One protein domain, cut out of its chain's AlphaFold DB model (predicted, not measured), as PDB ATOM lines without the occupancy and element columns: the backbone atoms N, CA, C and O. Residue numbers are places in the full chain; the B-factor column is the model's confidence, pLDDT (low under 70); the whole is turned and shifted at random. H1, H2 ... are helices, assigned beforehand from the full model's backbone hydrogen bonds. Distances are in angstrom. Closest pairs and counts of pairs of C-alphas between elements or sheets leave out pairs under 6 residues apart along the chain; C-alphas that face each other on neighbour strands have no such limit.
ATOM      1  N   CYS A 218     192.767 174.172 256.814       97.00
ATOM      2  CA  CYS A 218     193.543 174.270 255.585       97.00
ATOM      3  C   CYS A 218     194.462 175.496 255.558       97.00
ATOM      4  O   CYS A 218     194.041 176.631 255.774       97.00
ATOM      5  N   THR A 219     195.710 175.253 255.163       94.62
ATOM      6  CA  THR A 219     196.719 176.276 254.849       94.62
ATOM      7  C   THR A 219     197.314 176.091 253.445       94.62
ATOM      8  O   THR A 219     198.287 176.752 253.083       94.62
ATOM      9  N   ALA A 220     196.706 175.228 252.620       94.06
ATOM     10  CA  ALA A 220     197.188 174.858 251.287       94.06
ATOM     11  C   ALA A 220     197.403 176.065 250.366       94.06
ATOM     12  O   ALA A 220     198.357 176.085 249.593       94.06
ATOM     13  N   GLY A 221     196.558 177.099 250.482       90.69
ATOM     14  CA  GLY A 221     196.709 178.334 249.713       90.69
ATOM     15  C   GLY A 221     198.110 178.936 249.854       90.69
ATOM     16  O   GLY A 221     198.769 179.202 248.851       90.69
ATOM     17  N   TYR A 222     198.624 179.024 251.082       89.94
ATOM     18  CA  TYR A 222     199.972 179.526 251.348       89.94
ATOM     19  C   TYR A 222     201.058 178.598 250.793       89.94
ATOM     20  O   TYR A 222     201.991 179.060 250.139       89.94
ATOM     21  N   ARG A 223     200.918 177.281 250.976       90.81
ATOM     22  CA  ARG A 223     201.920 176.295 250.522       90.81
ATOM     23  C   ARG A 223     202.035 176.195 249.012       90.81
ATOM     24  O   ARG A 223     203.124 176.015 248.479       90.81
ATOM     25  N   CYS A 224     200.913 176.343 248.321       90.62
ATOM     26  CA  CYS A 224     200.850 176.314 246.867       90.62
ATOM     27  C   CYS A 224     201.136 177.688 246.236       90.62
ATOM     28  O   CYS A 224     201.039 177.830 245.016       90.62
ATOM     29  N   GLY A 225     201.438 178.716 247.041       88.44
ATOM     30  CA  GLY A 225     201.643 180.081 246.559       88.44
ATOM     31  C   GLY A 225     200.401 180.677 245.888       88.44
ATOM     32  O   GLY A 225     200.531 181.473 244.951       88.44
ATOM     33  N   ARG A 226     199.204 180.256 246.324       90.81
ATOM     34  CA  ARG A 226     197.893 180.816 245.966       90.81
ATOM     35  C   ARG A 226     197.544 181.923 246.971       90.81
ATOM     36  O   ARG A 226     196.651 181.760 247.794       90.81
ATOM     37  N   THR A 227     198.257 183.039 246.893       89.62
ATOM     38  CA  THR A 227     198.021 184.261 247.685       89.62
ATOM     39  C   THR A 227     197.612 185.416 246.766       89.62
ATOM     40  O   THR A 227     197.739 185.318 245.532       89.62
ATOM     41  N   GLY A 228     197.048 186.484 247.339       90.56
ATOM     42  CA  GLY A 228     196.734 187.719 246.619       90.56
ATOM     43  C   GLY A 228     195.922 187.516 245.330       90.56
ATOM     44  O   GLY A 228     194.858 186.895 245.308       90.56
ATOM     45  N   GLY A 229     196.429 188.026 244.204       88.00
ATOM     46  CA  GLY A 229     195.729 187.965 242.912       88.00
ATOM     47  C   GLY A 229     195.458 186.550 242.398       88.00
ATOM     48  O   GLY A 229     194.449 186.328 241.727       88.00
ATOM     49  N   LYS A 230     196.310 185.573 242.730       91.44
ATOM     50  CA  LYS A 230     196.145 184.192 242.252       91.44
ATOM     51  C   LYS A 230     194.907 183.543 242.859       91.44
ATOM     52  O   LYS A 230     194.064 183.043 242.116       91.44
ATOM     53  N   ILE A 231     194.774 183.590 244.186       91.62
ATOM     54  CA  ILE A 231     193.606 183.020 244.869       91.62
ATOM     55  C   ILE A 231     192.333 183.784 244.511       91.62
ATOM     56  O   ILE A 231     191.316 183.163 244.216       91.62
ATOM     57  N   MET A 232     192.400 185.115 244.409       91.06
ATOM     58  CA  MET A 232     191.247 185.929 244.016       91.06
ATOM     59  C   MET A 232     190.738 185.584 242.611       91.06
ATOM     60  O   MET A 232     189.528 185.508 242.399       91.06
ATOM     61  N   ASN A 233     191.628 185.310 241.655       92.94
ATOM     62  CA  ASN A 233     191.232 184.869 240.316       92.94
ATOM     63  C   ASN A 233     190.595 183.471 240.330       92.94
ATOM     64  O   ASN A 233     189.589 183.250 239.654       92.94
ATOM     65  N   LEU A 234     191.130 182.540 241.125       93.69
ATOM     66  CA  LEU A 234     190.562 181.194 241.272       93.69
ATOM     67  C   LEU A 234     189.197 181.211 241.977       93.69
ATOM     68  O   LEU A 234     188.312 180.438 241.605       93.69
ATOM     69  N   LEU A 235     189.005 182.103 242.952       93.56
ATOM     70  CA  LEU A 235     187.723 182.344 243.616       93.56
ATOM     71  C   LEU A 235     186.695 182.917 242.634       93.56
ATOM     72  O   LEU A 235     185.595 182.376 242.520       93.56
ATOM     73  N   LYS A 236     187.073 183.941 241.855       92.56
ATOM     74  CA  LYS A 236     186.234 184.526 240.792       92.56
ATOM     75  C   LYS A 236     185.851 183.506 239.718       92.56
ATOM     76  O   LYS A 236     184.734 183.546 239.212       92.56
ATOM     77  N   GLY A 237     186.750 182.572 239.411       93.81
ATOM     78  CA  GLY A 237     186.513 181.460 238.489       93.81
ATOM     79  C   GLY A 237     185.781 180.255 239.090       93.81
ATOM     80  O   GLY A 237     185.620 179.254 238.395       93.81
ATOM     81  N   CYS A 238     185.360 180.305 240.363       92.38
ATOM     82  CA  CYS A 238     184.713 179.197 241.082       92.38
ATOM     83  C   CYS A 238     185.551 177.902 241.164       92.38
ATOM     84  O   CYS A 238     185.003 176.818 241.386       92.38
ATOM     85  N   VAL A 239     186.872 178.010 240.998       94.31
ATOM     86  CA  VAL A 239     187.809 176.881 241.052       94.31
ATOM     87  C   VAL A 239     188.326 176.685 242.473       94.31
ATOM     88  O   VAL A 239     188.317 175.558 242.966       94.31
ATOM     89  N   GLU A 240     188.705 177.769 243.162       95.12
ATOM     90  CA  GLU A 240     189.312 177.673 244.499       95.12
ATOM     91  C   GLU A 240     188.392 176.943 245.480       95.12
ATOM     92  O   GLU A 240     188.833 176.040 246.177       95.12
ATOM     93  N   GLY A 241     187.084 177.223 245.447       94.00
ATOM     94  CA  GLY A 241     186.107 176.548 246.308       94.00
ATOM     95  C   GLY A 241     186.071 175.019 246.148       94.00
ATOM     96  O   GLY A 241     185.695 174.318 247.086       94.00
ATOM     97  N   LYS A 242     186.489 174.478 244.993       95.38
ATOM     98  CA  LYS A 242     186.607 173.026 244.778       95.38
ATOM     99  C   LYS A 242     187.817 172.462 245.515       95.38
ATOM    100  O   LYS A 242     187.678 171.466 246.221       95.38
ATOM    101  N   PHE A 243     188.963 173.136 245.419       95.88
ATOM    102  CA  PHE A 243     190.156 172.788 246.191       95.88
ATOM    103  C   PHE A 243     189.931 172.983 247.693       95.88
ATOM    104  O   PHE A 243     190.315 172.122 248.477       95.88
ATOM    105  N   CYS A 244     189.243 174.053 248.105       96.69
ATOM    106  CA  CYS A 244     188.880 174.282 249.502       96.69
ATOM    107  C   CYS A 244     188.052 173.130 250.068       96.69
ATOM    108  O   CYS A 244     188.361 172.668 251.158       96.69
ATOM    109  N   LYS A 245     187.039 172.633 249.340       96.94
ATOM    110  CA  LYS A 245     186.220 171.508 249.819       96.94
ATOM    111  C   LYS A 245     187.046 170.227 249.980       96.94
ATOM    112  O   LYS A 245     186.933 169.559 251.002       96.94
ATOM    113  N   ALA A 246     187.912 169.911 249.015       97.44
ATOM    114  CA  ALA A 246     188.803 168.755 249.115       97.44
ATOM    115  C   ALA A 246     189.778 168.881 250.299       97.44
ATOM    116  O   ALA A 246     189.860 167.982 251.130       97.44
ATOM    117  N   ASN A 247     190.454 170.024 250.432       98.25
ATOM    118  CA  ASN A 247     191.372 170.283 251.542       98.25
ATOM    119  C   ASN A 247     190.656 170.358 252.905       98.25
ATOM    120  O   ASN A 247     191.248 170.013 253.929       98.25
ATOM    121  N   ALA A 248     189.384 170.770 252.942       98.50
ATOM    122  CA  ALA A 248     188.567 170.709 254.149       98.50
ATOM    123  C   ALA A 248     188.399 169.266 254.622       98.50
ATOM    124  O   ALA A 248     188.637 169.001 255.791       98.50
ATOM    125  N   VAL A 249     188.105 168.327 253.720       98.69
ATOM    126  CA  VAL A 249     188.035 166.895 254.053       98.69
ATOM    127  C   VAL A 249     189.370 166.366 254.580       98.69
ATOM    128  O   VAL A 249     189.383 165.697 255.611       98.69
ATOM    129  N   LEU A 250     190.488 166.685 253.917       98.62
ATOM    130  CA  LEU A 250     191.816 166.213 254.334       98.62
ATOM    131  C   LEU A 250     192.176 166.716 255.739       98.62
ATOM    132  O   LEU A 250     192.454 165.923 256.631       98.62
ATOM    133  N   THR A 251     192.076 168.025 255.971       98.62
ATOM    134  CA  THR A 251     192.400 168.614 257.284       98.62
ATOM    135  C   THR A 251     191.402 168.241 258.378       98.62
ATOM    136  O   THR A 251     191.765 168.156 259.551       98.62
ATOM    137  N   PHE A 252     190.144 167.980 258.021       98.69
ATOM    138  CA  PHE A 252     189.160 167.481 258.973       98.69
ATOM    139  C   PHE A 252     189.476 166.045 259.401       98.69
ATOM    140  O   PHE A 252     189.413 165.754 260.590       98.69
ATOM    141  N   ARG A 253     189.896 165.167 258.475       98.69
ATOM    142  CA  ARG A 253     190.382 163.812 258.799       98.69
ATOM    143  C   ARG A 253     191.534 163.851 259.803       98.69
ATOM    144  O   ARG A 253     191.468 163.138 260.799       98.69
ATOM    145  N   GLU A 254     192.534 164.707 259.575       98.56
ATOM    146  CA  GLU A 254     193.654 164.897 260.514       98.56
ATOM    147  C   GLU A 254     193.143 165.268 261.909       98.56
ATOM    148  O   GLU A 254     193.499 164.628 262.896       98.56
ATOM    149  N   TYR A 255     192.224 166.236 261.989       98.56
ATOM    150  CA  TYR A 255     191.632 166.638 263.262       98.56
ATOM    151  C   TYR A 255     190.887 165.493 263.969       98.56
ATOM    152  O   TYR A 255     191.031 165.314 265.181       98.56
ATOM    153  N   LEU A 256     190.112 164.699 263.221       98.50
ATOM    154  CA  LEU A 256     189.370 163.555 263.760       98.50
ATOM    155  C   LEU A 256     190.271 162.419 264.266       98.50
ATOM    156  O   LEU A 256     189.840 161.614 265.098       98.50
ATOM    157  N   ASP A 257     191.492 162.307 263.751       98.19
ATOM    158  CA  ASP A 257     192.455 161.305 264.205       98.19
ATOM    159  C   ASP A 257     193.303 161.779 265.373       98.19
ATOM    160  O   ASP A 257     193.533 160.999 266.297       98.19
ATOM    161  N   ASP A 258     193.714 163.042 265.358       98.12
ATOM    162  CA  ASP A 258     194.713 163.534 266.300       98.12
ATOM    163  C   ASP A 258     194.099 164.153 267.560       98.12
ATOM    164  O   ASP A 258     194.717 164.110 268.627       98.12
ATOM    165  N   TYR A 259     192.900 164.743 267.459       97.62
ATOM    166  CA  TYR A 259     192.394 165.650 268.497       97.62
ATOM    167  C   TYR A 259     190.940 165.423 268.919       97.62
ATOM    168  O   TYR A 259     190.587 165.791 270.039       97.62
ATOM    169  N   ALA A 260     190.092 164.870 268.050       98.19
ATOM    170  CA  ALA A 260     188.659 164.770 268.323       98.19
ATOM    171  C   ALA A 260     188.327 163.814 269.481       98.19
ATOM    172  O   ALA A 260     188.868 162.709 269.583       98.19
ATOM    173  N   SER A 261     187.354 164.205 270.306       98.44
ATOM    174  CA  SER A 261     186.723 163.293 271.266       98.44
ATOM    175  C   SER A 261     185.968 162.159 270.550       98.44
ATOM    176  O   SER A 261     185.604 162.307 269.377       98.44
ATOM    177  N   PRO A 262     185.684 161.021 271.216       98.50
ATOM    178  CA  PRO A 262     184.888 159.944 270.623       98.50
ATOM    179  C   PRO A 262     183.528 160.411 270.080       98.50
ATOM    180  O   PRO A 262     183.088 159.950 269.025       98.50
ATOM    181  N   GLU A 263     182.878 161.354 270.761       98.19
ATOM    182  CA  GLU A 263     181.599 161.939 270.360       98.19
ATOM    183  C   GLU A 263     181.745 162.781 269.088       98.19
ATOM    184  O   GLU A 263     180.970 162.620 268.140       98.19
ATOM    185  N   THR A 264     182.763 163.644 269.037       98.69
ATOM    186  CA  THR A 264     183.071 164.463 267.858       98.69
ATOM    187  C   THR A 264     183.464 163.591 266.676       98.69
ATOM    188  O   THR A 264     182.972 163.809 265.569       98.69
ATOM    189  N   LYS A 265     184.271 162.550 266.910       98.62
ATOM    190  CA  LYS A 265     184.647 161.568 265.892       98.62
ATOM    191  C   LYS A 265     183.415 160.891 265.309       98.62
ATOM    192  O   LYS A 265     183.249 160.893 264.096       98.62
ATOM    193  N   ALA A 266     182.489 160.412 266.138       98.38
ATOM    194  CA  ALA A 266     181.280 159.741 265.659       98.38
ATOM    195  C   ALA A 266     180.421 160.611 264.718       98.38
ATOM    196  O   ALA A 266     179.888 160.101 263.729       98.38
ATOM    197  N   VAL A 267     180.265 161.909 265.006       98.56
ATOM    198  CA  VAL A 267     179.560 162.841 264.105       98.56
ATOM    199  C   VAL A 267     180.415 163.171 262.879       98.56
ATOM    200  O   VAL A 267     179.910 163.153 261.755       98.56
ATOM    201  N   GLY A 268     181.707 163.421 263.087       98.56
ATOM    202  CA  GLY A 268     182.669 163.765 262.047       98.56
ATOM    203  C   GLY A 268     182.799 162.696 260.963       98.56
ATOM    204  O   GLY A 268     182.792 163.044 259.787       98.56
ATOM    205  N   GLU A 269     182.813 161.408 261.325       98.38
ATOM    206  CA  GLU A 269     182.859 160.298 260.356       98.38
ATOM    207  C   GLU A 269     181.626 160.275 259.435       98.38
ATOM    208  O   GLU A 269     181.715 159.958 258.249       98.38
ATOM    209  N   ARG A 270     180.446 160.651 259.944       98.31
ATOM    210  CA  ARG A 270     179.242 160.748 259.103       98.31
ATOM    211  C   ARG A 270     179.330 161.926 258.141       98.31
ATOM    212  O   ARG A 270     178.962 161.794 256.973       98.31
ATOM    213  N   LEU A 271     179.815 163.070 258.624       98.62
ATOM    214  CA  LEU A 271     179.976 164.262 257.799       98.62
ATOM    215  C   LEU A 271     181.039 164.056 256.718       98.62
ATOM    216  O   LEU A 271     180.777 164.349 255.557       98.62
ATOM    217  N   ILE A 272     182.207 163.511 257.066       97.69
ATOM    218  CA  ILE A 272     183.302 163.331 256.110       97.69
ATOM    219  C   ILE A 272     182.891 162.410 254.960       97.69
ATOM    220  O   ILE A 272     183.172 162.713 253.803       97.69
ATOM    221  N   GLN A 273     182.132 161.347 255.252       98.19
ATOM    222  CA  GLN A 273     181.609 160.454 254.223       98.19
ATOM    223  C   GLN A 273     180.655 161.188 253.275       98.19
ATOM    224  O   GLN A 273     180.770 161.046 252.059       98.19
ATOM    225  N   LYS A 274     179.742 162.007 253.812       98.44
ATOM    226  CA  LYS A 274     178.845 162.843 253.001       98.44
ATOM    227  C   LYS A 274     179.642 163.790 252.094       98.44
ATOM    228  O   LYS A 274     179.370 163.870 250.900       98.44
ATOM    229  N   GLU A 275     180.637 164.478 252.644       98.38
ATOM    230  CA  GLU A 275     181.471 165.442 251.919       98.38
ATOM    231  C   GLU A 275     182.295 164.779 250.801       98.38
ATOM    232  O   GLU A 275     182.401 165.330 249.703       98.38
ATOM    233  N   ILE A 276     182.824 163.573 251.044       98.31
ATOM    234  CA  ILE A 276     183.525 162.754 250.043       98.31
ATOM    235  C   ILE A 276     182.588 162.363 248.897       98.31
ATOM    236  O   ILE A 276     182.965 162.498 247.731       98.31
ATOM    237  N   GLU A 277     181.370 161.906 249.196       98.19
ATOM    238  CA  GLU A 277     180.399 161.552 248.154       98.19
ATOM    239  C   GLU A 277     179.973 162.774 247.329       98.19
ATOM    240  O   GLU A 277     179.875 162.698 246.104       98.19
ATOM    241  N   GLU A 278     179.824 163.940 247.962       97.81
ATOM    242  CA  GLU A 278     179.594 165.189 247.235       97.81
ATOM    243  C   GLU A 278     180.772 165.554 246.318       97.81
ATOM    244  O   GLU A 278     180.546 165.989 245.190       97.81
ATOM    245  N   ILE A 279     182.025 165.365 246.754       97.75
ATOM    246  CA  ILE A 279     183.218 165.586 245.915       97.75
ATOM    247  C   ILE A 279     183.228 164.630 244.714       97.75
ATOM    248  O   ILE A 279     183.425 165.083 243.585       97.75
ATOM    249  N   LYS A 280     182.957 163.335 244.924       97.25
ATOM    250  CA  LYS A 280     182.858 162.322 243.854       97.25
ATOM    251  C   LYS A 280     181.781 162.657 242.821       97.25
ATOM    252  O   LYS A 280     181.968 162.441 241.622       97.25
ATOM    253  N   ALA A 281     180.663 163.219 243.274       96.88
ATOM    254  CA  ALA A 281     179.562 163.629 242.411       96.88
ATOM    255  C   ALA A 281     179.842 164.926 241.624       96.88
ATOM    256  O   ALA A 281     179.115 165.235 240.677       96.88
ATOM    257  N   MET A 282     180.874 165.706 241.973       96.06
ATOM    258  CA  MET A 282     181.163 166.967 241.288       96.06
ATOM    259  C   MET A 282     181.804 166.746 239.911       96.06
ATOM    260  O   MET A 282     182.901 166.185 239.828       96.06
ATOM    261  N   PRO A 283     181.246 167.337 238.830       95.75
ATOM    262  CA  PRO A 283     181.818 167.228 237.483       95.75
ATOM    263  C   PRO A 283     183.267 167.718 237.364       95.75
ATOM    264  O   PRO A 283     183.975 167.337 236.438       95.75
ATOM    265  N   PHE A 284     183.716 168.588 238.275       95.12
ATOM    266  CA  PHE A 284     185.101 169.057 238.320       95.12
ATOM    267  C   PHE A 284     186.086 167.922 238.640       95.12
ATOM    268  O   PHE A 284     187.116 167.817 237.982       95.12
ATOM    269  N   PHE A 285     185.756 167.056 239.604       95.12
ATOM    270  CA  PHE A 285     186.639 165.969 240.040       95.12
ATOM    271  C   PHE A 285     186.571 164.745 239.124       95.12
ATOM    272  O   PHE A 285     187.555 164.024 238.997       95.12
ATOM    273  N   GLN A 286     185.460 164.558 238.407       93.88
ATOM    274  CA  GLN A 286     185.299 163.486 237.415       93.88
ATOM    275  C   GLN A 286     186.139 163.692 236.142       93.88
ATOM    276  O   GLN A 286     186.232 162.796 235.305       93.88
ATOM    277  N   LYS A 287     186.745 164.871 235.960       89.00
ATOM    278  CA  LYS A 287     187.609 165.163 234.812       89.00
ATOM    279  C   LYS A 287     189.054 164.754 235.094       89.00
ATOM    280  O   LYS A 287     189.654 165.162 236.088       89.00
ATOM    281  N   GLY A 288     189.648 164.031 234.145       90.38
ATOM    282  CA  GLY A 288     191.051 163.628 234.217       90.38
ATOM    283  C   GLY A 288     191.319 162.736 235.429       90.38
ATOM    284  O   GLY A 288     190.575 161.798 235.673       90.38
ATOM    285  N   ARG A 289     192.381 163.041 236.184       93.19
ATOM    286  CA  ARG A 289     192.818 162.262 237.360       93.19
ATOM    287  C   ARG A 289     192.519 162.952 238.695       93.19
ATOM    288  O   ARG A 289     193.137 162.626 239.705       93.19
ATOM    289  N   MET A 290     191.636 163.953 238.711       94.69
ATOM    290  CA  MET A 290     191.396 164.763 239.914       94.69
ATOM    291  C   MET A 290     190.756 163.951 241.039       94.69
ATOM    292  O   MET A 290     191.190 164.071 242.183       94.69
ATOM    293  N   LEU A 291     189.773 163.105 240.722       96.19
ATOM    294  CA  LEU A 291     189.161 162.224 241.712       96.19
ATOM    295  C   LEU A 291     190.159 161.191 242.251       96.19
ATOM    296  O   LEU A 291     190.317 161.095 243.462       96.19
ATOM    297  N   GLU A 292     190.897 160.505 241.373       96.81
ATOM    298  CA  GLU A 292     191.947 159.548 241.771       96.81
ATOM    299  C   GLU A 292     193.001 160.204 242.675       96.81
ATOM    300  O   GLU A 292     193.449 159.621 243.662       96.81
ATOM    301  N   THR A 293     193.388 161.444 242.353       96.81
ATOM    302  CA  THR A 293     194.333 162.224 243.161       96.81
ATOM    303  C   THR A 293     193.749 162.508 244.538       96.81
ATOM    304  O   THR A 293     194.409 162.240 245.535       96.81
ATOM    305  N   PHE A 294     192.510 163.000 244.614       97.69
ATOM    306  CA  PHE A 294     191.846 163.256 245.890       97.69
ATOM    307  C   PHE A 294     191.719 161.986 246.745       97.69
ATOM    308  O   PHE A 294     192.062 162.014 247.923       97.69
ATOM    309  N   GLU A 295     191.287 160.867 246.158       97.38
ATOM    310  CA  GLU A 295     191.148 159.593 246.869       97.38
ATOM    311  C   GLU A 295     192.493 159.096 247.398       97.38
ATOM    312  O   GLU A 295     192.583 158.684 248.554       97.38
ATOM    313  N   LYS A 296     193.559 159.202 246.596       98.00
ATOM    314  CA  LYS A 296     194.917 158.877 247.036       98.00
ATOM    315  C   LYS A 296     195.346 159.741 248.225       98.00
ATOM    316  O   LYS A 296     195.807 159.193 249.222       98.00
ATOM    317  N   LEU A 297     195.182 161.063 248.128       98.00
ATOM    318  CA  LEU A 297     195.548 161.995 249.201       98.00
ATOM    319  C   LEU A 297     194.750 161.701 250.478       98.00
ATOM    320  O   LEU A 297     195.311 161.690 251.568       98.00
ATOM    321  N   TYR A 298     193.459 161.388 250.353       98.31
ATOM    322  CA  TYR A 298     192.637 161.001 251.496       98.31
ATOM    323  C   TYR A 298     193.140 159.715 252.165       98.31
ATOM    324  O   TYR A 298     193.245 159.667 253.390       98.31
ATOM    325  N   GLN A 299     193.498 158.690 251.383       98.06
ATOM    326  CA  GLN A 299     194.060 157.448 251.929       98.06
ATOM    327  C   GLN A 299     195.396 157.676 252.636       98.06
ATOM    328  O   GLN A 299     195.630 157.090 253.689       98.06
ATOM    329  N   GLN A 300     196.249 158.556 252.104       98.12
ATOM    330  CA  GLN A 300     197.491 158.949 252.768       98.12
ATOM    331  C   GLN A 300     197.208 159.524 254.159       98.12
ATOM    332  O   GLN A 300     197.747 159.018 255.147       98.12
ATOM    333  N   VAL A 301     196.289 160.490 254.259       97.94
ATOM    334  CA  VAL A 301     195.916 161.093 255.547       97.94
ATOM    335  C   VAL A 301     195.338 160.055 256.512       97.94
ATOM    336  O   VAL A 301     195.784 159.952 257.657       97.94
ATOM    337  N   ALA A 302     194.397 159.234 256.038       96.69
ATOM    338  CA  ALA A 302     193.774 158.175 256.832       96.69
ATOM    339  C   ALA A 302     194.782 157.109 257.310       96.69
ATOM    340  O   ALA A 302     194.564 156.470 258.337       96.69
ATOM    341  N   SER A 303     195.894 156.927 256.590       97.50
ATOM    342  CA  SER A 303     196.987 156.024 256.975       97.50
ATOM    343  C   SER A 303     198.004 156.636 257.946       97.50
ATOM    344  O   SER A 303     198.919 155.940 258.383       97.50
ATOM    345  N   GLY A 304     197.846 157.914 258.307       96.31
ATOM    346  CA  GLY A 304     198.715 158.608 259.259       96.31
ATOM    347  C   GLY A 304     199.624 159.674 258.645       96.31
ATOM    348  O   GLY A 304     200.339 160.341 259.390       96.31
ATOM    349  N   GLU A 305     199.607 159.873 257.322       97.62
ATOM    350  CA  GLU A 305     200.307 161.009 256.716       97.62
ATOM    351  C   GLU A 305     199.638 162.314 257.167       97.62
ATOM    352  O   GLU A 305     198.429 162.370 257.408       97.62
ATOM    353  N   ARG A 306     200.431 163.362 257.345       97.44
ATOM    354  CA  ARG A 306     199.949 164.679 257.753       97.44
ATOM    355  C   ARG A 306     200.430 165.704 256.761       97.44
ATOM    356  O   ARG A 306     201.430 165.493 256.076       97.44
ATOM    357  N   ASP A 307     199.749 166.832 256.750       95.75
ATOM    358  CA  ASP A 307     200.107 167.971 255.934       95.75
ATOM    359  C   ASP A 307     199.904 167.751 254.434       95.75
ATOM    360  O   ASP A 307     200.633 168.288 253.602       95.75
ATOM    361  N   VAL A 308     198.882 166.969 254.087       95.75
ATOM    362  CA  VAL A 308     198.553 166.610 252.705       95.75
ATOM    363  C   VAL A 308     197.531 167.594 252.137       95.75
ATOM    364  O   VAL A 308     196.509 167.882 252.759       95.75
ATOM    365  N   TYR A 309     197.787 168.112 250.935       94.69
ATOM    366  CA  TYR A 309     196.941 169.127 250.304       94.69
ATOM    367  C   TYR A 309     196.910 169.027 248.777       94.69
ATOM    368  O   TYR A 309     197.794 168.438 248.152       94.69
ATOM    369  N   ILE A 310     195.874 169.638 248.193       90.44
ATOM    370  CA  ILE A 310     195.661 169.825 246.750       90.44
ATOM    371  C   ILE A 310     195.772 171.300 246.336       90.44
ATOM    372  O   ILE A 310     195.352 172.202 247.111       90.44
TER     373      ILE A 310
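This is residues 218 to 310 of the 310 residues of the protein "2-iminoacetate synthase" of Candidatus Marinimicrobia bacterium ADurb.Bin030 (UniProt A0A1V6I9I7). Three helices, H3, H4 and H5, form an up-and-down bundle, their centres making a triangle with H3 at the corner between the other two. The perpendicular H2 lies beyond the first end of H3, short H1 is near both, and the last residues, 303 to 310, fold back after H5. The printed part has 93 residues with five named helices, H1 to H5 in chain order, and no named strand; the class is all helix. It is compact, with a radius of gyration of the C-alphas of 13.7 A, and elongated, spanning 40 by 26 by 20 A.

H1 is residues 220 to 223, 5.0 A long, beginning at C-alpha 220 (197.188, 174.858, 251.287). H2 is residues 228 to 236, 12.4 A. H3 is residues 240 to 258, 26.5 A. H4 is residues 262 to 281, 28.9 A. H5 is residues 290 to 302, 18.3 A, ending at C-alpha 302 (193.774, 158.175, 256.832).

H3 is the hub, touching three helices. H3 and H4 form a hairpin and touch, closest at the C-alphas of Leu 256 and Lys 265, 5.5 A, at a shallow tilt of 28 degrees, opposite ways. With residues 246 to 254 alone H3 touches H5, closest at the C-alphas of Leu 250 and Tyr 298, 6.0 A, at 18 degrees, a shallow tilt, the same way. H4 and H5 are close but not clearly touching, closest at the C-alphas of Lys 280 and Leu 291, 6.7 A. H2 and H3 only just touch, with 3 pairs of C-alphas within 8 A, and only at the corner, closest at the C-alphas of Leu 234 and Glu 240, 4.9 A; they are about perpendicular, 76 degrees. H1 is close to H3 but not clearly touching, closest at the C-alphas of Ala 220 and Asn 247, 7.4 A. Every O i to N i+4 pair is within hydrogen-bond range in H2, H3 and H5, 15 of 16 in H4, and H1 is too short for one.

The C-alphas of Gly 229 and Pro 262, the two farthest apart, are 40.9 A apart. The printed part has no cut and no long link. No printed residue is under 70 in pLDDT.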